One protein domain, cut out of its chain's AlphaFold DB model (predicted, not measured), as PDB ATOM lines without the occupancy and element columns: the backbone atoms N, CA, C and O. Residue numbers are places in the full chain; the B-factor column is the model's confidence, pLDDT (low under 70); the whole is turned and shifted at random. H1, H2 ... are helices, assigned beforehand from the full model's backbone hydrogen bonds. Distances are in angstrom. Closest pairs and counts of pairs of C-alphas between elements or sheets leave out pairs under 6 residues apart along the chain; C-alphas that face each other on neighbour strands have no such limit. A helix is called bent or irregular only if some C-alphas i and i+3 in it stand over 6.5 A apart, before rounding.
ATOM      1  N   ARG A 117     -23.917 -15.079  25.956       51.91
ATOM      2  CA  ARG A 117     -24.016 -16.262  25.082       51.91
ATOM      3  C   ARG A 117     -22.873 -16.327  24.061       51.91
ATOM      4  O   ARG A 117     -22.383 -17.411  23.769       51.91
ATOM      5  N   ALA A 118     -22.428 -15.182  23.542       51.34
ATOM      6  CA  ALA A 118     -21.292 -15.100  22.628       51.34
ATOM      7  C   ALA A 118     -19.979 -15.500  23.318       51.34
ATOM      8  O   ALA A 118     -19.248 -16.310  22.756       51.34
ATOM      9  N   ILE A 119     -19.728 -15.019  24.545       50.12
ATOM     10  CA  ILE A 119     -18.573 -15.440  25.362       50.12
ATOM     11  C   ILE A 119     -18.597 -16.960  25.583       50.12
ATOM     12  O   ILE A 119     -17.643 -17.636  25.203       50.12
ATOM     13  N   GLN A 120     -19.722 -17.501  26.069       51.47
ATOM     14  CA  GLN A 120     -19.918 -18.946  26.272       51.47
ATOM     15  C   GLN A 120     -19.604 -19.781  25.023       51.47
ATOM     16  O   GLN A 120     -18.888 -20.778  25.096       51.47
ATOM     17  N   THR A 121     -20.088 -19.332  23.859       51.94
ATOM     18  CA  THR A 121     -19.837 -20.003  22.572       51.94
ATOM     19  C   THR A 121     -18.369 -19.895  22.139       51.94
ATOM     20  O   THR A 121     -17.867 -20.776  21.451       51.94
ATOM     21  N   SER A 122     -17.667 -18.819  22.510       45.72
ATOM     22  CA  SER A 122     -16.308 -18.528  22.029       45.72
ATOM     23  C   SER A 122     -15.175 -19.238  22.779       45.72
ATOM     24  O   SER A 122     -14.079 -19.326  22.235       45.72
ATOM     25  N   ILE A 123     -15.428 -19.739  23.994       48.25
ATOM     26  CA  ILE A 123     -14.409 -20.358  24.871       48.25
ATOM     27  C   ILE A 123     -14.640 -21.882  25.024       48.25
ATOM     28  O   ILE A 123     -13.783 -22.604  25.525       48.25
ATOM     29  N   GLY A 124     -15.768 -22.412  24.534       51.84
ATOM     30  CA  GLY A 124     -16.025 -23.860  24.468       51.84
ATOM     31  C   GLY A 124     -16.436 -24.514  25.794       51.84
ATOM     32  O   GLY A 124     -16.597 -25.731  25.849       51.84
ATOM     33  N   LEU A 125     -16.661 -23.744  26.864       58.25
ATOM     34  CA  LEU A 125     -17.142 -24.287  28.143       58.25
ATOM     35  C   LEU A 125     -18.578 -24.841  28.048       58.25
ATOM     36  O   LEU A 125     -18.895 -25.820  28.721       58.25
ATOM     37  N   ASP A 126     -19.417 -24.310  27.150       55.62
ATOM     38  CA  ASP A 126     -20.732 -24.898  26.842       55.62
ATOM     39  C   ASP A 126     -20.598 -26.328  26.249       55.62
ATOM     40  O   ASP A 126     -21.423 -27.195  26.548       55.62
ATOM     41  N   ASP A 127     -19.536 -26.633  25.481       59.94
ATOM     42  CA  ASP A 127     -19.275 -27.999  24.990       59.94
ATOM     43  C   ASP A 127     -18.853 -28.945  26.126       59.94
ATOM     44  O   ASP A 127     -19.172 -30.133  26.083       59.94
ATOM     45  N   GLN A 128     -18.194 -28.445  27.178       68.06
ATOM     46  CA  GLN A 128     -17.809 -29.254  28.343       68.06
ATOM     47  C   GLN A 128     -19.044 -29.790  29.093       68.06
ATOM     48  O   GLN A 128     -19.055 -30.955  29.499       68.06
ATOM     49  N   GLN A 129     -20.142 -29.020  29.173       65.25
ATOM     50  CA  GLN A 129     -21.430 -29.564  29.631       65.25
ATOM     51  C   GLN A 129     -21.953 -30.664  28.686       65.25
ATOM     52  O   GLN A 129     -22.459 -31.685  29.148       65.25
ATOM     53  N   VAL A 130     -21.802 -30.525  27.363       66.62
ATOM     54  CA  VAL A 130     -22.185 -31.583  26.403       66.62
ATOM     55  C   VAL A 130     -21.315 -32.841  26.562       66.62
ATOM     56  O   VAL A 130     -21.826 -33.951  26.389       66.62
ATOM     57  N   TYR A 131     -20.043 -32.712  26.950       72.69
ATOM     58  CA  TYR A 131     -19.194 -33.853  27.307       72.69
ATOM     59  C   TYR A 131     -19.640 -34.531  28.607       72.69
ATOM     60  O   TYR A 131     -19.766 -35.757  28.606       72.69
ATOM     61  N   LEU A 132     -20.006 -33.779  29.653       77.69
ATOM     62  CA  LEU A 132     -20.648 -34.316  30.863       77.69
ATOM     63  C   LEU A 132     -21.887 -35.166  30.503       77.69
ATOM     64  O   LEU A 132     -21.982 -36.328  30.910       77.69
ATOM     65  N   TYR A 133     -22.769 -34.650  29.635       71.00
ATOM     66  CA  TYR A 133     -23.946 -35.378  29.133       71.00
ATOM     67  C   TYR A 133     -23.625 -36.634  28.293       71.00
ATOM     68  O   TYR A 133     -24.492 -37.491  28.122       71.00
ATOM     69  N   ARG A 134     -22.399 -36.784  27.772       76.56
ATOM     70  CA  ARG A 134     -21.949 -37.988  27.043       76.56
ATOM     71  C   ARG A 134     -21.144 -38.961  27.903       76.56
ATOM     72  O   ARG A 134     -21.054 -40.130  27.542       76.56
ATOM     73  N   LYS A 135     -20.539 -38.495  28.999       84.12
ATOM     74  CA  LYS A 135     -19.552 -39.257  29.779       84.12
ATOM     75  C   LYS A 135     -19.975 -39.616  31.201       84.12
ATOM     76  O   LYS A 135     -19.252 -40.371  31.832       84.12
ATOM     77  N   TRP A 136     -21.126 -39.180  31.719       88.75
ATOM     78  CA  TRP A 136     -21.552 -39.583  33.077       88.75
ATOM     79  C   TRP A 136     -21.624 -41.109  33.260       88.75
ATOM     80  O   TRP A 136     -21.140 -41.640  34.256       88.75
ATOM     81  N   LYS A 137     -22.129 -41.835  32.249       84.56
ATOM     82  CA  LYS A 137     -22.117 -43.307  32.254       84.56
ATOM     83  C   LYS A 137     -20.706 -43.909  32.211       84.56
ATOM     84  O   LYS A 137     -20.514 -44.991  32.742       84.56
ATOM     85  N   GLU A 138     -19.712 -43.213  31.652       88.50
ATOM     86  CA  GLU A 138     -18.308 -43.642  31.740       88.50
ATOM     87  C   GLU A 138     -17.828 -43.618  33.193       88.50
ATOM     88  O   GLU A 138     -17.262 -44.601  33.646       88.50
ATOM     89  N   LEU A 139     -18.097 -42.542  33.945       91.62
ATOM     90  CA  LEU A 139     -17.692 -42.448  35.353       91.62
ATOM     91  C   LEU A 139     -18.315 -43.574  36.198       91.62
ATOM     92  O   LEU A 139     -17.602 -44.217  36.962       91.62
ATOM     93  N   GLY A 140     -19.606 -43.870  36.001       90.12
ATOM     94  CA  GLY A 140     -20.264 -45.010  36.652       90.12
ATOM     95  C   GLY A 140     -19.635 -46.358  36.283       90.12
ATOM     96  O   GLY A 140     -19.282 -47.131  37.171       90.12
ATOM     97  N   ASN A 141     -19.412 -46.607  34.987       89.31
ATOM     98  CA  ASN A 141     -18.764 -47.831  34.509       89.31
ATOM     99  C   ASN A 141     -17.330 -47.984  35.054       89.31
ATOM    100  O   ASN A 141     -16.926 -49.089  35.397       89.31
ATOM    101  N   GLN A 142     -16.564 -46.893  35.153       92.00
ATOM    102  CA  GLN A 142     -15.195 -46.889  35.683       92.00
ATOM    103  C   GLN A 142     -15.169 -47.140  37.200       92.00
ATOM    104  O   GLN A 142     -14.294 -47.852  37.688       92.00
ATOM    105  N   ILE A 143     -16.152 -46.625  37.951       93.75
ATOM    106  CA  ILE A 143     -16.332 -46.941  39.378       93.75
ATOM    107  C   ILE A 143     -16.660 -48.431  39.569       93.75
ATOM    108  O   ILE A 143     -16.015 -49.092  40.381       93.75
ATOM    109  N   GLN A 144     -17.586 -48.984  38.778       88.81
ATOM    110  CA  GLN A 144     -17.913 -50.414  38.815       88.81
ATOM    111  C   GLN A 144     -16.717 -51.289  38.395       88.81
ATOM    112  O   GLN A 144     -16.427 -52.292  39.043       88.81
ATOM    113  N   ALA A 145     -15.961 -50.881  37.369       89.00
ATOM    114  CA  ALA A 145     -14.760 -51.587  36.924       89.00
ATOM    115  C   ALA A 145     -13.641 -51.578  37.980       89.00
ATOM    116  O   ALA A 145     -12.957 -52.587  38.138       89.00
ATOM    117  N   VAL A 146     -13.476 -50.488  38.742       91.06
ATOM    118  CA  VAL A 146     -12.595 -50.459  39.923       91.06
ATOM    119  C   VAL A 146     -13.121 -51.375  41.033       91.06
ATOM    120  O   VAL A 146     -12.309 -52.036  41.671       91.06
ATOM    121  N   SER A 147     -14.443 -51.459  41.232       88.44
ATOM    122  CA  SER A 147     -15.063 -52.337  42.235       88.44
ATOM    123  C   SER A 147     -14.734 -53.818  41.986       88.44
ATOM    124  O   SER A 147     -14.111 -54.466  42.829       88.44
ATOM    125  N   GLY A 148     -15.030 -54.328  40.785       85.50
ATOM    126  CA  GLY A 148     -14.693 -55.705  40.402       85.50
ATOM    127  C   GLY A 148     -13.179 -55.953  40.318       85.50
ATOM    128  O   GLY A 148     -12.678 -56.960  40.811       85.50
ATOM    129  N   ALA A 149     -12.396 -55.001  39.789       85.50
ATOM    130  CA  ALA A 149     -10.933 -55.129  39.726       85.50
ATOM    131  C   ALA A 149     -10.232 -55.095  41.101       85.50
ATOM    132  O   ALA A 149      -9.044 -55.418  41.175       85.50
ATOM    133  N   ALA A 150     -10.931 -54.693  42.169       84.94
ATOM    134  CA  ALA A 150     -10.441 -54.721  43.544       84.94
ATOM    135  C   ALA A 150     -10.759 -56.028  44.295       84.94
ATOM    136  O   ALA A 150     -10.258 -56.202  45.407       84.94
ATOM    137  N   GLY A 151     -11.539 -56.946  43.707       80.94
ATOM    138  CA  GLY A 151     -11.913 -58.217  44.342       80.94
ATOM    139  C   GLY A 151     -12.893 -58.046  45.507       80.94
ATOM    140  O   GLY A 151     -12.817 -58.769  46.498       80.94
ATOM    141  N   PHE A 152     -13.789 -57.056  45.439       83.25
ATOM    142  CA  PHE A 152     -14.795 -56.841  46.488       83.25
ATOM    143  C   PHE A 152     -15.906 -57.903  46.493       83.25
ATOM    144  O   PHE A 152     -16.503 -58.146  47.539       83.25
ATOM    145  N   SER A 153     -16.133 -58.567  45.361       77.25
ATOM    146  CA  SER A 153     -17.003 -59.739  45.212       77.25
ATOM    147  C   SER A 153     -16.582 -60.911  46.108       77.25
ATOM    148  O   SER A 153     -17.447 -61.598  46.646       77.25
ATOM    149  N   ASP A 154     -15.283 -61.111  46.346       81.69
ATOM    150  CA  ASP A 154     -14.752 -62.271  47.083       81.69
ATOM    151  C   ASP A 154     -14.802 -62.139  48.622       81.69
ATOM    152  O   ASP A 154     -14.494 -63.097  49.331       81.69
ATOM    153  N   ARG A 155     -15.166 -60.969  49.168       82.69
ATOM    154  CA  ARG A 155     -15.153 -60.702  50.622       82.69
ATOM    155  C   ARG A 155     -16.426 -61.196  51.319       82.69
ATOM    156  O   ARG A 155     -17.502 -61.167  50.724       82.69
ATOM    157  N   SER A 156     -16.320 -61.591  52.591       85.31
ATOM    158  CA  SER A 156     -17.477 -61.870  53.455       85.31
ATOM    159  C   SER A 156     -17.905 -60.634  54.261       85.31
ATOM    160  O   SER A 156     -17.173 -59.648  54.344       85.31
ATOM    161  N   TRP A 157     -19.101 -60.680  54.855       86.31
ATOM    162  CA  TRP A 157     -19.598 -59.616  55.738       86.31
ATOM    163  C   TRP A 157     -18.770 -59.499  57.029       86.31
ATOM    164  O   TRP A 157     -18.585 -58.400  57.551       86.31
ATOM    165  N   ASP A 158     -18.220 -60.618  57.510       85.75
ATOM    166  CA  ASP A 158     -17.434 -60.692  58.747       85.75
ATOM    167  C   ASP A 158     -15.981 -60.200  58.565       85.75
ATOM    168  O   ASP A 158     -15.308 -59.880  59.543       85.75
ATOM    169  N   ASP A 159     -15.506 -60.072  57.315       85.69
ATOM    170  CA  ASP A 159     -14.228 -59.417  56.972       85.69
ATOM    171  C   ASP A 159     -14.307 -57.874  57.024       85.69
ATOM    172  O   ASP A 159     -13.304 -57.185  56.796       85.69
ATOM    173  N   LEU A 160     -15.500 -57.314  57.251       87.88
ATOM    174  CA  LEU A 160     -15.735 -55.875  57.330       87.88
ATOM    175  C   LEU A 160     -15.549 -55.365  58.763       87.88
ATOM    176  O   LEU A 160     -16.028 -55.952  59.729       87.88
ATOM    177  N   ASP A 161     -14.916 -54.203  58.894       89.81
ATOM    178  CA  ASP A 161     -14.891 -53.454  60.143       89.81
ATOM    179  C   ASP A 161     -16.274 -52.871  60.469       89.81
ATOM    180  O   ASP A 161     -17.068 -52.545  59.582       89.81
ATOM    181  N   GLU A 162     -16.552 -52.699  61.762       87.94
ATOM    182  CA  GLU A 162     -17.836 -52.203  62.276       87.94
ATOM    183  C   GLU A 162     -18.263 -50.882  61.601       87.94
ATOM    184  O   GLU A 162     -19.446 -50.669  61.333       87.94
ATOM    185  N   ALA A 163     -17.311 -50.014  61.235       88.25
ATOM    186  CA  ALA A 163     -17.604 -48.761  60.540       88.25
ATOM    187  C   ALA A 163     -18.041 -48.950  59.072       88.25
ATOM    188  O   ALA A 163     -18.845 -48.153  58.579       88.25
ATOM    189  N   ALA A 164     -17.556 -49.979  58.367       89.12
ATOM    190  CA  ALA A 164     -18.059 -50.350  57.044       89.12
ATOM    191  C   ALA A 164     -19.430 -51.035  57.139       89.12
ATOM    192  O   ALA A 164     -20.344 -50.641  56.414       89.12
ATOM    193  N   GLN A 165     -19.619 -51.967  58.081       91.38
ATOM    194  CA  GLN A 165     -20.915 -52.623  58.313       91.38
ATOM    195  C   GLN A 165     -22.020 -51.599  58.632       91.38
ATOM    196  O   GLN A 165     -23.054 -51.575  57.965       91.38
ATOM    197  N   GLN A 166     -21.779 -50.682  59.578       91.06
ATOM    198  CA  GLN A 166     -22.730 -49.620  59.936       91.06
ATOM    199  C   GLN A 166     -22.994 -48.641  58.778       91.06
ATOM    200  O   GLN A 166     -24.123 -48.181  58.608       91.06
ATOM    201  N   ARG A 167     -21.990 -48.351  57.932       92.44
ATOM    202  CA  ARG A 167     -22.187 -47.572  56.694       92.44
ATOM    203  C   ARG A 167     -23.109 -48.302  55.715       92.44
ATOM    204  O   ARG A 167     -24.008 -47.673  55.168       92.44
ATOM    205  N   PHE A 168     -22.905 -49.601  55.500       93.19
ATOM    206  CA  PHE A 168     -23.701 -50.383  54.552       93.19
ATOM    207  C   PHE A 168     -25.144 -50.574  55.040       93.19
ATOM    208  O   PHE A 168     -26.066 -50.388  54.247       93.19
ATOM    209  N   ILE A 169     -25.362 -50.804  56.342       90.81
ATOM    210  CA  ILE A 169     -26.702 -50.777  56.968       90.81
ATOM    211  C   ILE A 169     -27.381 -49.408  56.759       90.81
ATOM    212  O   ILE A 169     -28.582 -49.331  56.511       90.81
ATOM    213  N   GLY A 170     -26.606 -48.317  56.776       88.19
ATOM    214  CA  GLY A 170     -27.078 -46.973  56.431       88.19
ATOM    215  C   GLY A 170     -27.497 -46.781  54.964       88.19
ATOM    216  O   GLY A 170     -28.203 -45.818  54.668       88.19
ATOM    217  N   TYR A 171     -27.103 -47.671  54.046       91.25
ATOM    218  CA  TYR A 171     -27.601 -47.694  52.664       91.25
ATOM    219  C   TYR A 171     -28.863 -48.558  52.530       91.25
ATOM    220  O   TYR A 171     -29.791 -48.184  51.810       91.25
ATOM    221  N   SER A 172     -28.905 -49.708  53.210       89.81
ATOM    222  CA  SER A 172     -30.048 -50.622  53.214       89.81
ATOM    223  C   SER A 172     -30.167 -51.357  54.551       89.81
ATOM    224  O   SER A 172     -29.189 -51.981  54.968       89.81
ATOM    225  N   PRO A 173     -31.348 -51.385  55.204       85.75
ATOM    226  CA  PRO A 173     -31.567 -52.190  56.411       85.75
ATOM    227  C   PRO A 173     -31.224 -53.676  56.217       85.75
ATOM    228  O   PRO A 173     -30.798 -54.346  57.151       85.75
ATOM    229  N   HIS A 174     -31.344 -54.164  54.980       86.75
ATOM    230  CA  HIS A 174     -31.066 -55.539  54.570       86.75
ATOM    231  C   HIS A 174     -29.649 -55.722  53.993       86.75
ATOM    232  O   HIS A 174     -29.384 -56.699  53.293       86.75
ATOM    233  N   ALA A 175     -28.719 -54.796  54.262       87.69
ATOM    234  CA  ALA A 175     -27.378 -54.804  53.674       87.69
ATOM    235  C   ALA A 175     -26.611 -56.119  53.875       87.69
ATOM    236  O   ALA A 175     -25.889 -56.512  52.967       87.69
ATOM    237  N   GLN A 176     -26.792 -56.814  55.004       88.06
ATOM    238  CA  GLN A 176     -26.176 -58.123  55.245       88.06
ATOM    239  C   GLN A 176     -26.697 -59.196  54.272       88.06
ATOM    240  O   GLN A 176     -25.894 -59.906  53.676       88.06
ATOM    241  N   GLN A 177     -28.015 -59.258  54.047       85.94
ATOM    242  CA  GLN A 177     -28.650 -60.187  53.097       85.94
ATOM    243  C   GLN A 177     -28.230 -59.865  51.654       85.94
ATOM    244  O   GLN A 177     -27.883 -60.753  50.880       85.94
ATOM    245  N   LEU A 178     -28.158 -58.577  51.304       84.75
ATOM    246  CA  LEU A 178     -27.602 -58.127  50.023       84.75
ATOM    247  C   LEU A 178     -26.098 -58.423  49.889       84.75
ATOM    248  O   LEU A 178     -25.593 -58.504  48.776       84.75
ATOM    249  N   PHE A 179     -25.371 -58.613  50.992       87.12
ATOM    250  CA  PHE A 179     -23.967 -59.019  50.966       87.12
ATOM    251  C   PHE A 179     -23.784 -60.530  50.758       87.12
ATOM    252  O   PHE A 179     -22.670 -60.973  50.483       87.12
ATOM    253  N   GLU A 180     -24.840 -61.346  50.830       84.44
ATOM    254  CA  GLU A 180     -24.752 -62.773  50.491       84.44
ATOM    255  C   GLU A 180     -24.545 -62.973  48.978       84.44
ATOM    256  O   GLU A 180     -23.761 -63.835  48.576       84.44
ATOM    257  N   ASP A 181     -25.136 -62.118  48.140       83.06
ATOM    258  CA  ASP A 181     -24.954 -62.116  46.684       83.06
ATOM    259  C   ASP A 181     -23.663 -61.397  46.244       83.06
ATOM    260  O   ASP A 181     -23.448 -60.214  46.514       83.06
ATOM    261  N   SER A 182     -22.821 -62.100  45.481       79.44
ATOM    262  CA  SER A 182     -21.552 -61.581  44.954       79.44
ATOM    263  C   SER A 182     -21.710 -60.355  44.047       79.44
ATOM    264  O   SER A 182     -20.801 -59.527  43.995       79.44
ATOM    265  N   PHE A 183     -22.821 -60.234  43.318       80.19
ATOM    266  CA  PHE A 183     -23.080 -59.098  42.430       80.19
ATOM    267  C   PHE A 183     -23.469 -57.851  43.238       80.19
ATOM    268  O   PHE A 183     -22.899 -56.770  43.072       80.19
ATOM    269  N   SER A 184     -24.367 -58.024  44.205       84.06
ATOM    270  CA  SER A 184     -24.786 -56.980  45.141       84.06
ATOM    271  C   SER A 184     -23.637 -56.467  46.029       84.06
ATOM    272  O   SER A 184     -23.556 -55.256  46.249       84.06
ATOM    273  N   ARG A 185     -22.669 -57.314  46.431       87.56
ATOM    274  CA  ARG A 185     -21.407 -56.880  47.085       87.56
ATOM    275  C   ARG A 185     -20.660 -55.814  46.277       87.56
ATOM    276  O   ARG A 185     -20.360 -54.738  46.799       87.56
ATOM    277  N   GLU A 186     -20.375 -56.076  44.997       86.94
ATOM    278  CA  GLU A 186     -19.657 -55.122  44.134       86.94
ATOM    279  C   GLU A 186     -20.421 -53.803  43.969       86.94
ATOM    280  O   GLU A 186     -19.811 -52.734  43.829       86.94
ATOM    281  N   HIS A 187     -21.752 -53.848  44.020       90.12
ATOM    282  CA  HIS A 187     -22.601 -52.668  43.947       90.12
ATOM    283  C   HIS A 187     -22.634 -51.854  45.247       90.12
ATOM    284  O   HIS A 187     -22.593 -50.623  45.168       90.12
ATOM    285  N   ILE A 188     -22.583 -52.487  46.424       91.44
ATOM    286  CA  ILE A 188     -22.416 -51.802  47.720       91.44
ATOM    287  C   ILE A 188     -21.064 -51.063  47.776       91.44
ATOM    288  O   ILE A 188     -21.013 -49.884  48.137       91.44
ATOM    289  N   PHE A 189     -19.970 -51.691  47.328       91.75
ATOM    290  CA  PHE A 189     -18.671 -51.008  47.234       91.75
ATOM    291  C   PHE A 189     -18.642 -49.913  46.155       91.75
ATOM    292  O   PHE A 189     -18.092 -48.838  46.400       91.75
ATOM    293  N   SER A 190     -19.294 -50.115  45.003       92.19
ATOM    294  CA  SER A 190     -19.451 -49.065  43.977       92.19
ATOM    295  C   SER A 190     -20.181 -47.835  44.535       92.19
ATOM    296  O   SER A 190     -19.768 -46.697  44.304       92.19
ATOM    297  N   ARG A 191     -21.240 -48.065  45.320       92.69
ATOM    298  CA  ARG A 191     -22.036 -47.037  46.000       92.69
ATOM    299  C   ARG A 191     -21.226 -46.259  47.042       92.69
ATOM    300  O   ARG A 191     -21.429 -45.049  47.156       92.69
ATOM    301  N   TRP A 192     -20.288 -46.908  47.739       94.12
ATOM    302  CA  TRP A 192     -19.349 -46.248  48.659       94.12
ATOM    303  C   TRP A 192     -18.260 -45.451  47.917       94.12
ATOM    304  O   TRP A 192     -17.983 -44.309  48.286       94.12
ATOM    305  N   ILE A 193     -17.697 -45.977  46.820       94.12
ATOM    306  CA  ILE A 193     -16.751 -45.226  45.969       94.12
ATOM    307  C   ILE A 193     -17.396 -43.932  45.451       94.12
ATOM    308  O   ILE A 193     -16.747 -42.884  45.466       94.12
ATOM    309  N   TRP A 194     -18.675 -43.965  45.062       94.56
ATOM    310  CA  TRP A 194     -19.414 -42.759  44.684       94.56
ATOM    311  C   TRP A 194     -19.497 -41.705  45.806       94.56
ATOM    312  O   TRP A 194     -19.369 -40.521  45.499       94.56
ATOM    313  N   GLU A 195     -19.660 -42.088  47.081       92.81
ATOM    314  CA  GLU A 195     -19.621 -41.122  48.201       92.81
ATOM    315  C   GLU A 195     -18.235 -40.524  48.369       92.81
ATOM    316  O   GLU A 195     -18.104 -39.310  48.482       92.81
ATOM    317  N   ILE A 196     -17.192 -41.359  48.325       93.56
ATOM    318  CA  ILE A 196     -15.811 -40.884  48.446       93.56
ATOM    319  C   ILE A 196     -15.521 -39.860  47.340       93.56
ATOM    320  O   ILE A 196     -14.904 -38.831  47.616       93.56
ATOM    321  N   VAL A 197     -16.005 -40.089  46.115       94.00
ATOM    322  CA  VAL A 197     -15.867 -39.137  45.006       94.00
ATOM    323  C   VAL A 197     -16.679 -37.850  45.240       94.00
ATOM    324  O   VAL A 197     -16.131 -36.757  45.077       94.00
ATOM    325  N   ASP A 198     -17.945 -37.937  45.664       91.81
ATOM    326  CA  ASP A 198     -18.789 -36.753  45.894       91.81
ATOM    327  C   ASP A 198     -18.291 -35.888  47.064       91.81
ATOM    328  O   ASP A 198     -18.072 -34.682  46.909       91.81
ATOM    329  N   GLU A 199     -18.039 -36.502  48.223       90.56
ATOM    330  CA  GLU A 199     -17.539 -35.822  49.419       90.56
ATOM    331  C   GLU A 199     -16.192 -35.142  49.145       90.56
ATOM    332  O   GLU A 199     -15.996 -33.979  49.508       90.56
ATOM    333  N   ASN A 200     -15.265 -35.831  48.468       91.44
ATOM    334  CA  ASN A 200     -13.903 -35.325  48.319       91.44
ATOM    335  C   ASN A 200     -13.696 -34.414  47.106       91.44
ATOM    336  O   ASN A 200     -12.815 -33.563  47.204       91.44
ATOM    337  N   PHE A 201     -14.479 -34.506  46.023       90.50
ATOM    338  CA  PHE A 201     -14.224 -33.730  44.793       90.50
ATOM    339  C   PHE A 201     -15.388 -32.851  44.316       90.50
ATOM    340  O   PHE A 201     -15.130 -31.782  43.764       90.50
ATOM    341  N   PHE A 202     -16.650 -33.231  44.535       88.25
ATOM    342  CA  PHE A 202     -17.798 -32.490  43.984       88.25
ATOM    343  C   PHE A 202     -18.536 -31.671  45.055       88.25
ATOM    344  O   PHE A 202     -18.425 -30.438  45.102       88.25
ATOM    345  N   ALA A 203     -19.283 -32.340  45.936       80.50
ATOM    346  CA  ALA A 203     -20.095 -31.709  46.965       80.50
ATOM    347  C   ALA A 203     -19.244 -31.063  48.065       80.50
ATOM    348  O   ALA A 203     -19.434 -29.872  48.336       80.50
ATOM    349  N   GLY A 204     -18.319 -31.799  48.690       73.62
ATOM    350  CA  GLY A 204     -17.551 -31.312  49.846       73.62
ATOM    351  C   GLY A 204     -16.291 -30.520  49.479       73.62
ATOM    352  O   GLY A 204     -16.109 -29.415  49.992       73.62
ATOM    353  N   LYS A 205     -15.490 -31.052  48.543       80.31
ATOM    354  CA  LYS A 205     -14.127 -30.612  48.170       80.31
ATOM    355  C   LYS A 205     -13.137 -30.694  49.339       80.31
ATOM    356  O   LYS A 205     -13.041 -29.793  50.173       80.31
ATOM    357  N   SER A 206     -12.401 -31.802  49.390       83.56
ATOM    358  CA  SER A 206     -11.447 -32.108  50.455       83.56
ATOM    359  C   SER A 206     -10.279 -31.119  50.499       83.56
ATOM    360  O   SER A 206      -9.882 -30.528  49.496       83.56
ATOM    361  N   ARG A 207      -9.683 -30.978  51.688       83.69
ATOM    362  CA  ARG A 207      -8.412 -30.258  51.876       83.69
ATOM    363  C   ARG A 207      -7.201 -31.078  51.411       83.69
ATOM    364  O   ARG A 207      -6.118 -30.519  51.321       83.69
ATOM    365  N   ASP A 208      -7.397 -32.364  51.109       86.75
ATOM    366  CA  ASP A 208      -6.379 -33.270  50.563       86.75
ATOM    367  C   ASP A 208      -6.249 -33.183  49.021       86.75
ATOM    368  O   ASP A 208      -5.472 -33.934  48.435       86.75
ATOM    369  N   ILE A 209      -7.019 -32.316  48.341       89.88
ATOM    370  CA  ILE A 209      -6.898 -32.111  46.885       89.88
ATOM    371  C   ILE A 209      -5.575 -31.403  46.570       89.88
ATOM    372  O   ILE A 209      -5.326 -30.295  47.047       89.88
ATOM    373  N   GLU A 210      -4.777 -32.000  45.687       91.81
ATOM    374  CA  GLU A 210      -3.582 -31.373  45.121       91.81
ATOM    375  C   GLU A 210      -3.964 -30.620  43.835       91.81
ATOM    376  O   GLU A 210      -4.466 -31.209  42.874       91.81
ATOM    377  N   TRP A 211      -3.771 -29.298  43.828       91.00
ATOM    378  CA  TRP A 211      -4.163 -28.410  42.727       91.00
ATOM    379  C   TRP A 211      -2.993 -28.149  41.774       91.00
ATOM    380  O   TRP A 211      -1.902 -27.789  42.211       91.00
ATOM    381  N   ASN A 212      -3.233 -28.214  40.462       89.50
ATOM    382  CA  ASN A 212      -2.193 -28.001  39.442       89.50
ATOM    383  C   ASN A 212      -1.762 -26.526  39.290       89.50
ATOM    384  O   ASN A 212      -0.883 -26.215  38.489       89.50
ATOM    385  N   SER A 213      -2.394 -25.598  40.014       87.44
ATOM    386  CA  SER A 213      -2.064 -24.171  39.989       87.44
ATOM    387  C   SER A 213      -2.489 -23.493  41.297       87.44
ATOM    388  O   SER A 213      -3.606 -23.748  41.763       87.44
ATOM    389  N   PRO A 214      -1.683 -22.568  41.862       87.44
ATOM    390  CA  PRO A 214      -2.058 -21.805  43.057       87.44
ATOM    391  C   PRO A 214      -3.305 -20.930  42.840       87.44
ATOM    392  O   PRO A 214      -3.959 -20.532  43.802       87.44
ATOM    393  N   TYR A 215      -3.683 -20.659  41.584       88.44
ATOM    394  CA  TYR A 215      -4.962 -20.024  41.260       88.44
ATOM    395  C   TYR A 215      -6.160 -20.874  41.713       88.44
ATOM    396  O   TYR A 215      -7.098 -20.357  42.325       88.44
ATOM    397  N   TRP A 216      -6.121 -22.184  41.453       88.69
ATOM    398  CA  TRP A 216      -7.201 -23.099  41.820       88.69
ATOM    399  C   TRP A 216      -7.256 -23.335  43.331       88.69
ATOM    400  O   TRP A 216      -8.342 -23.314  43.906       88.69
ATOM    401  N   GLU A 217      -6.099 -23.440  43.992       88.75
ATOM    402  CA  GLU A 217      -6.005 -23.501  45.456       88.75
ATOM    403  C   GLU A 217      -6.609 -22.246  46.121       88.75
ATOM    404  O   GLU A 217      -7.367 -22.344  47.094       88.75
ATOM    405  N   ALA A 218      -6.344 -21.059  45.561       88.62
ATOM    406  CA  ALA A 218      -6.928 -19.801  46.021       88.62
ATOM    407  C   ALA A 218      -8.450 -19.738  45.785       88.62
ATOM    408  O   ALA A 218      -9.186 -19.325  46.689       88.62
ATOM    409  N   GLN A 219      -8.944 -20.192  44.622       87.56
ATOM    410  CA  GLN A 219     -10.384 -20.308  44.363       87.56
ATOM    411  C   GLN A 219     -11.039 -21.251  45.383       87.56
ATOM    412  O   GLN A 219     -11.972 -20.845  46.075       87.56
ATOM    413  N   ALA A 220     -10.532 -22.480  45.524       85.75
ATOM    414  CA  ALA A 220     -11.067 -23.493  46.430       85.75
ATOM    415  C   ALA A 220     -11.035 -23.038  47.900       85.75
ATOM    416  O   ALA A 220     -11.991 -23.255  48.647       85.75
ATOM    417  N   THR A 221      -9.984 -22.324  48.310       87.00
ATOM    418  CA  THR A 221      -9.896 -21.712  49.641       87.00
ATOM    419  C   THR A 221     -10.970 -20.645  49.849       87.00
ATOM    420  O   THR A 221     -11.621 -20.640  50.896       87.00
ATOM    421  N   MET A 222     -11.227 -19.782  48.861       85.69
ATOM    422  CA  MET A 222     -12.302 -18.789  48.956       85.69
ATOM    423  C   MET A 222     -13.694 -19.441  48.953       85.69
ATOM    424  O   MET A 222     -14.555 -19.037  49.733       85.69
ATOM    425  N   GLU A 223     -13.911 -20.496  48.163       81.06
ATOM    426  CA  GLU A 223     -15.144 -21.292  48.208       81.06
ATOM    427  C   GLU A 223     -15.382 -21.924  49.576       81.06
ATOM    428  O   GLU A 223     -16.496 -21.867  50.102       81.06
ATOM    429  N   ARG A 224     -14.335 -22.493  50.176       82.31
ATOM    430  CA  ARG A 224     -14.397 -23.079  51.512       82.31
ATOM    431  C   ARG A 224     -14.729 -22.029  52.570       82.31
ATOM    432  O   ARG A 224     -15.611 -22.278  53.383       82.31
ATOM    433  N   ILE A 225     -14.114 -20.845  52.525       83.19
ATOM    434  CA  ILE A 225     -14.431 -19.734  53.442       83.19
ATOM    435  C   ILE A 225     -15.895 -19.285  53.291       83.19
ATOM    436  O   ILE A 225     -16.555 -19.005  54.291       83.19
ATOM    437  N   LEU A 226     -16.432 -19.247  52.066       77.12
ATOM    438  CA  LEU A 226     -17.843 -18.921  51.824       77.12
ATOM    439  C   LEU A 226     -18.785 -20.005  52.385       77.12
ATOM    440  O   LEU A 226     -19.776 -19.671  53.033       77.12
ATOM    441  N   ARG A 227     -18.456 -21.293  52.224       74.00
ATOM    442  CA  ARG A 227     -19.212 -22.413  52.821       74.00
ATOM    443  C   ARG A 227     -19.159 -22.397  54.356       74.00
ATOM    444  O   ARG A 227     -20.204 -22.427  54.998       74.00
ATOM    445  N   GLU A 228     -17.965 -22.267  54.943       77.75
ATOM    446  CA  GLU A 228     -17.715 -22.226  56.399       77.75
ATOM    447  C   GLU A 228     -18.427 -21.045  57.105       77.75
ATOM    448  O   GLU A 228     -18.575 -21.048  58.328       77.75
ATOM    449  N   LYS A 229     -18.911 -20.038  56.360       77.56
ATOM    450  CA  LYS A 229     -19.700 -18.904  56.875       77.56
ATOM    451  C   LYS A 229     -21.225 -19.087  56.797       77.56
ATOM    452  O   LYS A 229     -21.939 -18.105  56.983       77.56
ATOM    453  N   ASN A 230     -21.727 -20.303  56.555       59.28
ATOM    454  CA  ASN A 230     -23.157 -20.597  56.371       59.28
ATOM    455  C   ASN A 230     -23.815 -19.683  55.318       59.28
ATOM    456  O   ASN A 230     -24.837 -19.036  55.559       59.28
ATOM    457  N   PHE A 231     -23.225 -19.636  54.120       55.28
ATOM    458  CA  PHE A 231     -23.922 -19.120  52.943       55.28
ATOM    459  C   PHE A 231     -25.031 -20.096  52.540       55.28
ATOM    460  O   PHE A 231     -24.816 -21.013  51.749       55.28
ATOM    461  N   ASP A 232     -26.217 -19.886  53.105       51.03
ATOM    462  CA  ASP A 232     -27.415 -20.601  52.689       51.03
ATOM    463  C   ASP A 232     -27.737 -20.282  51.216       51.03
ATOM    464  O   ASP A 232     -27.678 -19.123  50.779       51.03
ATOM    465  N   TYR A 233     -28.034 -21.322  50.439       54.59
ATOM    466  CA  TYR A 233     -28.253 -21.225  48.991       54.59
ATOM    467  C   TYR A 233     -29.639 -20.650  48.648       54.59
ATOM    468  O   TYR A 233     -29.857 -20.232  47.510       54.59
ATOM    469  N   ASP A 234     -30.552 -20.597  49.624       48.97
ATOM    470  CA  ASP A 234     -31.976 -20.297  49.431       48.97
ATOM    471  C   ASP A 234     -32.291 -18.821  49.106       48.97
ATOM    472  O   ASP A 234     -33.362 -18.501  48.582       48.97
ATOM    473  N   GLU A 235     -31.363 -17.881  49.337       54.66
ATOM    474  CA  GLU A 235     -31.577 -16.507  48.874       54.66
ATOM    475  C   GLU A 235     -31.459 -16.457  47.340       54.66
ATOM    476  O   GLU A 235     -30.356 -16.425  46.791       54.66
ATOM    477  N   LYS A 236     -32.603 -16.374  46.645       55.81
ATOM    478  CA  LYS A 236     -32.754 -16.397  45.170       55.81
ATOM    479  C   LYS A 236     -31.859 -15.420  44.377       55.81
ATOM    480  O   LYS A 236     -31.683 -15.579  43.175       55.81
ATOM    481  N   THR A 237     -31.257 -14.425  45.031       59.34
ATOM    482  CA  THR A 237     -30.266 -13.507  44.429       59.34
ATOM    483  C   THR A 237     -28.824 -14.044  44.487       59.34
ATOM    484  O   THR A 237     -27.984 -13.644  43.681       59.34
ATOM    485  N   ARG A 238     -28.502 -14.921  45.447       59.78
ATOM    486  CA  ARG A 238     -27.157 -15.472  45.706       59.78
ATOM    487  C   ARG A 238     -26.907 -16.776  44.958       59.78
ATOM    488  O   ARG A 238     -25.822 -16.916  44.397       59.78
ATOM    489  N   SER A 239     -27.915 -17.645  44.854       60.03
ATOM    490  CA  SER A 239     -27.875 -18.840  43.993       60.03
ATOM    491  C   SER A 239     -27.569 -18.499  42.531       60.03
ATOM    492  O   SER A 239     -26.856 -19.241  41.873       60.03
ATOM    493  N   ILE A 240     -27.987 -17.321  42.052       64.06
ATOM    494  CA  ILE A 240     -27.596 -16.794  40.734       64.06
ATOM    495  C   ILE A 240     -26.130 -16.328  40.707       64.06
ATOM    496  O   ILE A 240     -25.437 -16.523  39.710       64.06
ATOM    497  N   LYS A 241     -25.638 -15.676  41.766       71.25
ATOM    498  CA  LYS A 241     -24.311 -15.034  41.773       71.25
ATOM    499  C   LYS A 241     -23.153 -16.024  41.855       71.25
ATOM    500  O   LYS A 241     -22.146 -15.801  41.193       71.25
ATOM    501  N   TYR A 242     -23.271 -17.076  42.663       74.31
ATOM    502  CA  TYR A 242     -22.138 -17.953  42.977       74.31
ATOM    503  C   TYR A 242     -21.685 -18.844  41.794       74.31
ATOM    504  O   TYR A 242     -20.494 -18.807  41.481       74.31
ATOM    505  N   PRO A 243     -22.577 -19.521  41.037       73.94
ATOM    506  CA  PRO A 243     -22.190 -20.251  39.822       73.94
ATOM    507  C   PRO A 243     -21.697 -19.320  38.709       73.94
ATOM    508  O   PRO A 243     -20.718 -19.622  38.036       73.94
ATOM    509  N   ASN A 244     -22.308 -18.137  38.546       74.38
ATOM    510  CA  ASN A 244     -21.811 -17.136  37.594       74.38
ATOM    511  C   ASN A 244     -20.408 -16.621  37.968       74.38
ATOM    512  O   ASN A 244     -19.609 -16.355  37.072       74.38
ATOM    513  N   TRP A 245     -20.089 -16.491  39.263       80.69
ATOM    514  CA  TRP A 245     -18.735 -16.160  39.715       80.69
ATOM    515  C   TRP A 245     -17.747 -17.284  39.377       80.69
ATOM    516  O   TRP A 245     -16.787 -16.995  38.669       80.69
ATOM    517  N   ARG A 246     -18.028 -18.541  39.770       79.44
ATOM    518  CA  ARG A 246     -17.208 -19.725  39.426       79.44
ATOM    519  C   ARG A 246     -16.915 -19.809  37.931       79.44
ATOM    520  O   ARG A 246     -15.747 -19.834  37.542       79.44
ATOM    521  N   TYR A 247     -17.977 -19.770  37.118       78.38
ATOM    522  CA  TYR A 247     -17.898 -19.744  35.659       78.38
ATOM    523  C   TYR A 247     -16.914 -18.660  35.208       78.38
ATOM    524  O   TYR A 247     -15.954 -18.956  34.512       78.38
ATOM    525  N   THR A 248     -17.106 -17.414  35.656       76.00
ATOM    526  CA  THR A 248     -16.302 -16.271  35.190       76.00
ATOM    527  C   THR A 248     -14.839 -16.356  35.638       76.00
ATOM    528  O   THR A 248     -13.960 -15.936  34.895       76.00
ATOM    529  N   THR A 249     -14.538 -16.907  36.820       81.50
ATOM    530  CA  THR A 249     -13.146 -17.148  37.243       81.50
ATOM    531  C   THR A 249     -12.454 -18.208  36.386       81.50
ATOM    532  O   THR A 249     -11.314 -18.011  35.973       81.50
ATOM    533  N   ILE A 250     -13.156 -19.293  36.058       80.94
ATOM    534  CA  ILE A 250     -12.634 -20.385  35.225       80.94
ATOM    535  C   ILE A 250     -12.425 -19.912  33.777       80.94
ATOM    536  O   ILE A 250     -11.349 -20.101  33.218       80.94
ATOM    537  N   ASP A 251     -13.427 -19.231  33.215       76.88
ATOM    538  CA  ASP A 251     -13.423 -18.592  31.892       76.88
ATOM    539  C   ASP A 251     -12.216 -17.641  31.749       76.88
ATOM    540  O   ASP A 251     -11.440 -17.772  30.808       76.88
ATOM    541  N   LEU A 252     -11.961 -16.780  32.747       79.75
ATOM    542  CA  LEU A 252     -10.787 -15.898  32.765       79.75
ATOM    543  C   LEU A 252      -9.449 -16.656  32.823       79.75
ATOM    544  O   LEU A 252      -8.519 -16.268  32.116       79.75
ATOM    545  N   TYR A 253      -9.328 -17.720  33.624       83.12
ATOM    546  CA  TYR A 253      -8.075 -18.482  33.729       83.12
ATOM    547  C   TYR A 253      -7.677 -19.131  32.395       83.12
ATOM    548  O   TYR A 253      -6.533 -18.997  31.963       83.12
ATOM    549  N   TYR A 254      -8.626 -19.758  31.695       79.31
ATOM    550  CA  TYR A 254      -8.374 -20.376  30.386       79.31
ATOM    551  C   TYR A 254      -8.222 -19.362  29.230       79.31
ATOM    552  O   TYR A 254      -7.967 -19.773  28.100       79.31
ATOM    553  N   THR A 255      -8.323 -18.047  29.486       76.81
ATOM    554  CA  THR A 255      -7.940 -16.994  28.515       76.81
ATOM    555  C   THR A 255      -6.500 -16.489  28.670       76.81
ATOM    556  O   THR A 255      -6.080 -15.615  27.911       76.81
ATOM    557  N   LEU A 256      -5.732 -17.008  29.634       80.56
ATOM    558  CA  LEU A 256      -4.335 -16.620  29.845       80.56
ATOM    559  C   LEU A 256      -3.405 -17.253  28.797       80.56
ATOM    560  O   LEU A 256      -3.512 -18.436  28.479       80.56
ATOM    561  N   GLU A 257      -2.448 -16.471  28.292       76.12
ATOM    562  CA  GLU A 257      -1.432 -16.971  27.359       76.12
ATOM    563  C   GLU A 257      -0.599 -18.091  28.005       76.12
ATOM    564  O   GLU A 257      -0.073 -17.939  29.107       76.12
ATOM    565  N   GLY A 258      -0.476 -19.223  27.307       76.06
ATOM    566  CA  GLY A 258       0.261 -20.402  27.777       76.06
ATOM    567  C   GLY A 258      -0.563 -21.428  28.566       76.06
ATOM    568  O   GLY A 258      -0.034 -22.500  28.846       76.06
ATOM    569  N   VAL A 259      -1.836 -21.154  28.878       77.31
ATOM    570  CA  VAL A 259      -2.767 -22.139  29.461       77.31
ATOM    571  C   VAL A 259      -3.503 -22.888  28.343       77.31
ATOM    572  O   VAL A 259      -3.965 -22.282  27.376       77.31
ATOM    573  N   SER A 260      -3.635 -24.209  28.466       73.44
ATOM    574  CA  SER A 260      -4.417 -25.046  27.553       73.44
ATOM    575  C   SER A 260      -5.849 -25.215  28.058       73.44
ATOM    576  O   SER A 260      -6.081 -25.475  29.237       73.44
ATOM    577  N   SER A 261      -6.835 -25.183  27.156       64.56
ATOM    578  CA  SER A 261      -8.246 -25.476  27.471       64.56
ATOM    579  C   SER A 261      -8.513 -26.934  27.889       64.56
ATOM    580  O   SER A 261      -9.652 -27.290  28.196       64.56
ATOM    581  N   PHE A 262      -7.471 -27.773  27.912       65.69
ATOM    582  CA  PHE A 262      -7.491 -29.152  28.402       65.69
ATOM    583  C   PHE A 262      -6.734 -29.346  29.731       65.69
ATOM    584  O   PHE A 262      -6.712 -30.467  30.241       65.69
ATOM    585  N   ASP A 263      -6.124 -28.297  30.299       78.25
ATOM    586  CA  ASP A 263      -5.382 -28.407  31.561       78.25
ATOM    587  C   ASP A 263      -6.330 -28.737  32.721       78.25
ATOM    588  O   ASP A 263      -7.306 -28.027  32.978       78.25
ATOM    589  N   LEU A 264      -6.034 -29.819  33.444       84.50
ATOM    590  CA  LEU A 264      -6.826 -30.260  34.593       84.50
ATOM    591  C   LEU A 264      -6.604 -29.332  35.794       84.50
ATOM    592  O   LEU A 264      -5.501 -28.826  36.009       84.50
ATOM    593  N   ARG A 265      -7.635 -29.144  36.624       86.38
ATOM    594  CA  ARG A 265      -7.542 -28.309  37.838       86.38
ATOM    595  C   ARG A 265      -6.826 -29.027  38.984       86.38
ATOM    596  O   ARG A 265      -6.065 -28.393  39.715       86.38
ATOM    597  N   ILE A 266      -7.037 -30.340  39.093       91.50
ATOM    598  CA  ILE A 266      -6.467 -31.215  40.127       91.50
ATOM    599  C   ILE A 266      -5.446 -32.201  39.542       91.50
ATOM    600  O   ILE A 266      -5.546 -32.599  38.378       91.50
ATOM    601  N   GLU A 267      -4.484 -32.617  40.361       90.69
ATOM    602  CA  GLU A 267      -3.514 -33.679  40.063       90.69
ATOM    603  C   GLU A 267      -4.237 -35.044  40.110       90.69
ATOM    604  O   GLU A 267      -4.754 -35.402  41.171       90.69
ATOM    605  N   PRO A 268      -4.333 -35.831  39.019       90.94
ATOM    606  CA  PRO A 268      -5.122 -37.070  39.019       90.94
ATOM    607  C   PRO A 268      -4.702 -38.085  40.096       90.94
ATOM    608  O   PRO A 268      -5.548 -38.730  40.715       90.94
ATOM    609  N   GLY A 269      -3.409 -38.200  40.391       90.06
ATOM    610  CA  GLY A 269      -2.870 -39.051  41.447       90.06
ATOM    611  C   GLY A 269      -3.448 -38.757  42.835       90.06
ATOM    612  O   GLY A 269      -3.582 -39.694  43.626       90.06
ATOM    613  N   CYS A 270      -3.886 -37.525  43.132       92.56
ATOM    614  CA  CYS A 270      -4.555 -37.214  44.400       92.56
ATOM    615  C   CYS A 270      -5.894 -37.950  44.566       92.56
ATOM    616  O   CYS A 270      -6.228 -38.350  45.682       92.56
ATOM    617  N   VAL A 271      -6.590 -38.276  43.469       91.75
ATOM    618  CA  VAL A 271      -7.792 -39.126  43.493       91.75
ATOM    619  C   VAL A 271      -7.450 -40.527  44.002       91.75
ATOM    620  O   VAL A 271      -8.136 -41.052  44.876       91.75
ATOM    621  N   VAL A 272      -6.337 -41.111  43.543       91.75
ATOM    622  CA  VAL A 272      -5.880 -42.436  44.003       91.75
ATOM    623  C   VAL A 272      -5.383 -42.390  45.455       91.75
ATOM    624  O   VAL A 272      -5.653 -43.323  46.213       91.75
ATOM    625  N   LYS A 273      -4.709 -41.305  45.874       91.50
ATOM    626  CA  LYS A 273      -4.291 -41.083  47.275       91.50
ATOM    627  C   LYS A 273      -5.510 -41.035  48.209       91.50
ATOM    628  O   LYS A 273      -5.522 -41.719  49.231       91.50
ATOM    629  N   ILE A 274      -6.546 -40.281  47.837       92.50
ATOM    630  CA  ILE A 274      -7.787 -40.124  48.611       92.50
ATOM    631  C   ILE A 274      -8.602 -41.425  48.637       92.50
ATOM    632  O   ILE A 274      -9.015 -41.846  49.716       92.50
ATOM    633  N   LEU A 275      -8.761 -42.125  47.506       91.44
ATOM    634  CA  LEU A 275      -9.428 -43.436  47.465       91.44
ATOM    635  C   LEU A 275      -8.716 -44.469  48.355       91.44
ATOM    636  O   LEU A 275      -9.375 -45.138  49.147       91.44
ATOM    637  N   LYS A 276      -7.376 -44.553  48.305       90.38
ATOM    638  CA  LYS A 276      -6.587 -45.408  49.217       90.38
ATOM    639  C   LYS A 276      -6.784 -45.028  50.688       90.38
ATOM    640  O   LYS A 276      -6.957 -45.910  51.521       90.38
ATOM    641  N   LYS A 277      -6.792 -43.730  51.011       90.25
ATOM    642  CA  LYS A 277      -6.998 -43.215  52.377       90.25
ATOM    643  C   LYS A 277      -8.399 -43.519  52.926       90.25
ATOM    644  O   LYS A 277      -8.529 -43.739  54.125       90.25
ATOM    645  N   ALA A 278      -9.423 -43.523  52.072       89.44
ATOM    646  CA  ALA A 278     -10.818 -43.733  52.464       89.44
ATOM    647  C   ALA A 278     -11.242 -45.214  52.495       89.44
ATOM    648  O   ALA A 278     -12.008 -45.598  53.373       89.44
ATOM    649  N   LEU A 279     -10.740 -46.039  51.566       88.12
ATOM    650  CA  LEU A 279     -11.011 -47.485  51.516       88.12
ATOM    651  C   LEU A 279     -10.051 -48.308  52.393       88.12
ATOM    652  O   LEU A 279     -10.360 -49.450  52.720       88.12
ATOM    653  N   GLY A 280      -8.892 -47.761  52.774       86.12
ATOM    654  CA  GLY A 280      -7.948 -48.400  53.695       86.12
ATOM    655  C   GLY A 280      -7.617 -49.846  53.312       86.12
ATOM    656  O   GLY A 280      -7.224 -50.120  52.180       86.12
ATOM    657  N   GLN A 281      -7.830 -50.770  54.256       82.12
ATOM    658  CA  GLN A 281      -7.561 -52.211  54.121       82.12
ATOM    659  C   GLN A 281      -8.339 -52.925  53.000       82.12
ATOM    660  O   GLN A 281      -8.013 -54.061  52.642       82.12
ATOM    661  N   TYR A 282      -9.385 -52.300  52.450       84.88
ATOM    662  CA  TYR A 282     -10.183 -52.918  51.395       84.88
ATOM    663  C   TYR A 282      -9.467 -52.882  50.041       84.88
ATOM    664  O   TYR A 282      -9.577 -53.843  49.277       84.88
ATOM    665  N   LEU A 283      -8.674 -51.838  49.767       85.50
ATOM    666  CA  LEU A 283      -7.892 -51.725  48.536       85.50
ATOM    667  C   LEU A 283      -6.484 -52.327  48.737       85.50
ATOM    668  O   LEU A 283      -5.782 -51.906  49.655       85.50
ATOM    669  N   PRO A 284      -6.005 -53.256  47.886       79.81
ATOM    670  CA  PRO A 284      -4.686 -53.864  48.071       79.81
ATOM    671  C   PRO A 284      -3.547 -52.831  47.990       79.81
ATOM    672  O   PRO A 284      -3.504 -51.994  47.082       79.81
ATOM    673  N   ASP A 285      -2.577 -52.924  48.907       74.75
ATOM    674  CA  ASP A 285      -1.417 -52.020  48.981       74.75
ATOM    675  C   ASP A 285      -0.636 -51.962  47.667       74.75
ATOM    676  O   ASP A 285      -0.370 -50.876  47.137       74.75
ATOM    677  N   ASN A 286      -0.347 -53.146  47.118       78.94
ATOM    678  CA  ASN A 286       0.275 -53.369  45.818       78.94
ATOM    679  C   ASN A 286      -0.780 -53.830  44.795       78.94
ATOM    680  O   ASN A 286      -0.882 -55.026  44.524       78.94
ATOM    681  N   PRO A 287      -1.561 -52.912  44.191       83.50
ATOM    682  CA  PRO A 287      -2.554 -53.290  43.196       83.50
ATOM    683  C   PRO A 287      -1.878 -53.870  41.946       83.50
ATOM    684  O   PRO A 287      -0.813 -53.402  41.520       83.50
ATOM    685  N   GLY A 288      -2.501 -54.887  41.346       86.12
ATOM    686  CA  GLY A 288      -2.041 -55.487  40.091       86.12
ATOM    687  C   GLY A 288      -2.098 -54.501  38.911       86.12
ATOM    688  O   GLY A 288      -2.723 -53.443  39.026       86.12
ATOM    689  N   PRO A 289      -1.471 -54.817  37.759       88.06
ATOM    690  CA  PRO A 289      -1.439 -53.919  36.598       88.06
ATOM    691  C   PRO A 289      -2.831 -53.470  36.131       88.06
ATOM    692  O   PRO A 289      -3.023 -52.298  35.826       88.06
ATOM    693  N   TRP A 290      -3.811 -54.380  36.163       87.94
ATOM    694  CA  TRP A 290      -5.201 -54.099  35.798       87.94
ATOM    695  C   TRP A 290      -5.867 -53.081  36.732       87.94
ATOM    696  O   TRP A 290      -6.318 -52.032  36.282       87.94
ATOM    697  N   LEU A 291      -5.846 -53.324  38.047       89.31
ATOM    698  CA  LEU A 291      -6.407 -52.393  39.032       89.31
ATOM    699  C   LEU A 291      -5.683 -51.035  39.023       89.31
ATOM    700  O   LEU A 291      -6.329 -50.001  39.162       89.31
ATOM    701  N   LYS A 292      -4.362 -51.005  38.785       89.94
ATOM    702  CA  LYS A 292      -3.620 -49.752  38.548       89.94
ATOM    703  C   LYS A 292      -4.174 -48.986  37.344       89.94
ATOM    704  O   LYS A 292      -4.427 -47.793  37.464       89.94
ATOM    705  N   GLN A 293      -4.408 -49.664  36.220       92.06
ATOM    706  CA  GLN A 293      -4.982 -49.054  35.020       92.06
ATOM    707  C   GLN A 293      -6.399 -48.511  35.268       92.06
ATOM    708  O   GLN A 293      -6.672 -47.371  34.897       92.06
ATOM    709  N   MET A 294      -7.274 -49.277  35.929       91.44
ATOM    710  CA  MET A 294      -8.636 -48.832  36.266       91.44
ATOM    711  C   MET A 294      -8.617 -47.626  37.220       91.44
ATOM    712  O   MET A 294      -9.311 -46.641  36.982       91.44
ATOM    713  N   LEU A 295      -7.758 -47.636  38.248       93.12
ATOM    714  CA  LEU A 295      -7.590 -46.499  39.163       93.12
ATOM    715  C   LEU A 295      -7.066 -45.243  38.447       93.12
ATOM    716  O   LEU A 295      -7.537 -44.149  38.745       93.12
ATOM    717  N   SER A 296      -6.144 -45.374  37.487       92.56
ATOM    718  CA  SER A 296      -5.685 -44.246  36.660       92.56
ATOM    719  C   SER A 296      -6.784 -43.705  35.736       92.56
ATOM    720  O   SER A 296      -6.936 -42.488  35.631       92.56
ATOM    721  N   GLN A 297      -7.581 -44.575  35.106       91.81
ATOM    722  CA  GLN A 297      -8.703 -44.157  34.255       91.81
ATOM    723  C   GLN A 297      -9.808 -43.462  35.067       91.81
ATOM    724  O   GLN A 297     -10.300 -42.406  34.654       91.81
ATOM    725  N   LEU A 298     -10.139 -43.981  36.254       94.19
ATOM    726  CA  LEU A 298     -11.050 -43.331  37.196       94.19
ATOM    727  C   LEU A 298     -10.503 -41.972  37.659       94.19
ATOM    728  O   LEU A 298     -11.228 -40.983  37.618       94.19
ATOM    729  N   ALA A 299      -9.224 -41.897  38.033       94.19
ATOM    730  CA  ALA A 299      -8.567 -40.671  38.487       94.19
ATOM    731  C   ALA A 299      -8.586 -39.545  37.440       94.19
ATOM    732  O   ALA A 299      -9.020 -38.430  37.733       94.19
ATOM    733  N   GLU A 300      -8.186 -39.844  36.201       91.38
ATOM    734  CA  GLU A 300      -8.301 -38.907  35.080       91.38
ATOM    735  C   GLU A 300      -9.749 -38.468  34.831       91.38
ATOM    736  O   GLU A 300      -9.996 -37.317  34.468       91.38
ATOM    737  N   THR A 301     -10.706 -39.383  34.992       91.50
ATOM    738  CA  THR A 301     -12.126 -39.105  34.758       91.50
ATOM    739  C   THR A 301     -12.678 -38.185  35.847       91.50
ATOM    740  O   THR A 301     -13.235 -37.142  35.516       91.50
ATOM    741  N   VAL A 302     -12.439 -38.476  37.130       92.62
ATOM    742  CA  VAL A 302     -12.820 -37.609  38.264       92.62
ATOM    743  C   VAL A 302     -12.209 -36.209  38.129       92.62
ATOM    744  O   VAL A 302     -12.923 -35.224  38.306       92.62
ATOM    745  N   ALA A 303     -10.940 -36.094  37.724       90.25
ATOM    746  CA  ALA A 303     -10.288 -34.800  37.506       90.25
ATOM    747  C   ALA A 303     -10.926 -33.964  36.375       90.25
ATOM    748  O   ALA A 303     -10.991 -32.739  36.473       90.25
ATOM    749  N   LYS A 304     -11.441 -34.614  35.321       87.19
ATOM    750  CA  LYS A 304     -12.207 -33.955  34.243       87.19
ATOM    751  C   LYS A 304     -13.615 -33.573  34.718       87.19
ATOM    752  O   LYS A 304     -14.083 -32.476  34.425       87.19
ATOM    753  N   PHE A 305     -14.260 -34.431  35.510       87.69
ATOM    754  CA  PHE A 305     -15.579 -34.157  36.085       87.69
ATOM    755  C   PHE A 305     -15.581 -33.031  37.133       87.69
ATOM    756  O   PHE A 305     -16.550 -32.280  37.169       87.69
ATOM    757  N   GLU A 306     -14.517 -32.846  37.925       88.56
ATOM    758  CA  GLU A 306     -14.410 -31.719  38.876       88.56
ATOM    759  C   GLU A 306     -14.503 -30.370  38.145       88.56
ATOM    760  O   GLU A 306     -15.322 -29.523  38.508       88.56
ATOM    761  N   LEU A 307     -13.760 -30.221  37.041       83.75
ATOM    762  CA  LEU A 307     -13.859 -29.067  36.146       83.75
ATOM    763  C   LEU A 307     -15.274 -28.932  35.557       83.75
ATOM    764  O   LEU A 307     -15.819 -27.830  35.551       83.75
ATOM    765  N   TRP A 308     -15.890 -30.021  35.088       82.62
ATOM    766  CA  TRP A 308     -17.232 -29.991  34.483       82.62
ATOM    767  C   TRP A 308     -18.359 -29.636  35.468       82.62
ATOM    768  O   TRP A 308     -19.358 -29.041  35.064       82.62
ATOM    769  N   PHE A 309     -18.202 -29.952  36.756       81.38
ATOM    770  CA  PHE A 309     -19.135 -29.561  37.820       81.38
ATOM    771  C   PHE A 309     -19.033 -28.074  38.195       81.38
ATOM    772  O   PHE A 309     -20.007 -27.492  38.675       81.38
ATOM    773  N   ASP A 310     -17.873 -27.455  37.967       78.44
ATOM    774  CA  ASP A 310     -17.587 -26.059  38.311       78.44
ATOM    775  C   ASP A 310     -17.702 -25.092  37.116       78.44
ATOM    776  O   ASP A 310     -17.987 -23.911  37.324       78.44
ATOM    777  N   CYS A 311     -17.490 -25.560  35.878       74.00
ATOM    778  CA  CYS A 311     -17.598 -24.741  34.663       74.00
ATOM    779  C   CYS A 311     -19.040 -24.587  34.146       74.00
ATOM    780  O   CYS A 311     -19.296 -23.772  33.260       74.00
ATOM    781  N   GLY A 312     -19.998 -25.331  34.707       71.75
ATOM    782  CA  GLY A 312     -21.424 -25.124  34.470       71.75
ATOM    783  C   GLY A 312     -21.974 -23.902  35.216       71.75
ATOM    784  O   GLY A 312     -21.527 -23.557  36.309       71.75
ATOM    785  N   ARG A 313     -23.003 -23.252  34.654       70.62
ATOM    786  CA  ARG A 313     -23.823 -22.283  35.413       70.62
ATOM    787  C   ARG A 313     -24.945 -22.946  36.204       70.62
ATOM    788  O   ARG A 313     -25.466 -22.342  37.131       70.62
ATOM    789  N   GLU A 314     -25.309 -24.172  35.855       76.44
ATOM    790  CA  GLU A 314     -26.198 -25.012  36.659       76.44
ATOM    791  C   GLU A 314     -25.442 -25.490  37.902       76.44
ATOM    792  O   GLU A 314     -24.275 -25.863  37.814       76.44
TER     793      GLU A 314
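Overview. This is residues 117 to 314 of the 757 residues of the protein "RNase III domain-containing protein" of Gibberella fujikuroi (UniProt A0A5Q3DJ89). Four long helices, H2, H5, H8 and H9, make an elongated core in which most of the touching helices are crossed, with H9 in its middle; H6 and H7 stand side by side across one end, and the short H3 and H4 lie at the other. H1 lies beyond H2a, at the same end as H7. You are reading 198 residues with nine named helices, H1 to H9 in order, and no named strand: the class is all helix. The whole is compact, with a radius of gyration of the C-alphas of 18.9 A, and spans 55 by 40 by 28 A.

Arrangement. Begin at the longest helix, H2, residues 125 to 149, assigned as one helix by its hydrogen bonds but bent: C-alphas 134 and 137 are 7.4 A apart, and its arms H2a, residues 125 to 134, and H2b, residues 137 to 149, stand at a steep tilt of 52 degrees. Next find the hub, H9, residues 289 to 310. H2b touches it at a shallow tilt of 30 degrees, opposite ways; the closest C-alphas, of Ala 149 and Leu 291, are 5.3 A apart. H5, residues 182 to 202, touches H2b, closest at C-alphas Ser 190 and Gln 144, 5.6 A. H8, residues 268 to 282, touches H9 at a steep tilt of 60 degrees, closest at C-alphas Pro 268 and Ala 299, 5.0 A. H7, residues 238 to 253, only just touches H9, with 3 pairs of C-alphas within 8 A, closest at Arg 246 and Asp 310, 6.4 A. H6, residues 214 to 228, is near H7 and apart from H9. Every O i to N i+4 pair is within hydrogen-bond range in H2a, H2b and H6, against 16 of 17 in H5, 10 of 12 in H7, 8 of 11 in H8 and 17 of 18 in H9.

Along the chain. Find C-alpha 117 at (-24.016, -16.262, 25.082), where H1, residues 117 to 123, begins. H3, residues 162 to 169, and H4, residues 175 to 178, only just touch, with 3 pairs of C-alphas within 8 A, and only at the corner. H5 is 29.3 A long. H8 is irregular, with C-alphas 278 and 281 9.2 A apart. H9 runs 32.2 A to C-alpha 310 at (-17.587, -26.059, 38.311).

Size, cuts and confidence. The C-alphas farthest apart, of Ala 118 and Asp 158, are 58.3 A apart. The printed part has no cut. Look for the long links from H2 to H3, H5 to H6 and H7 to H8. The pLDDT is under 70 at residues 117 to 130, 230 to 240 and 261 to 262.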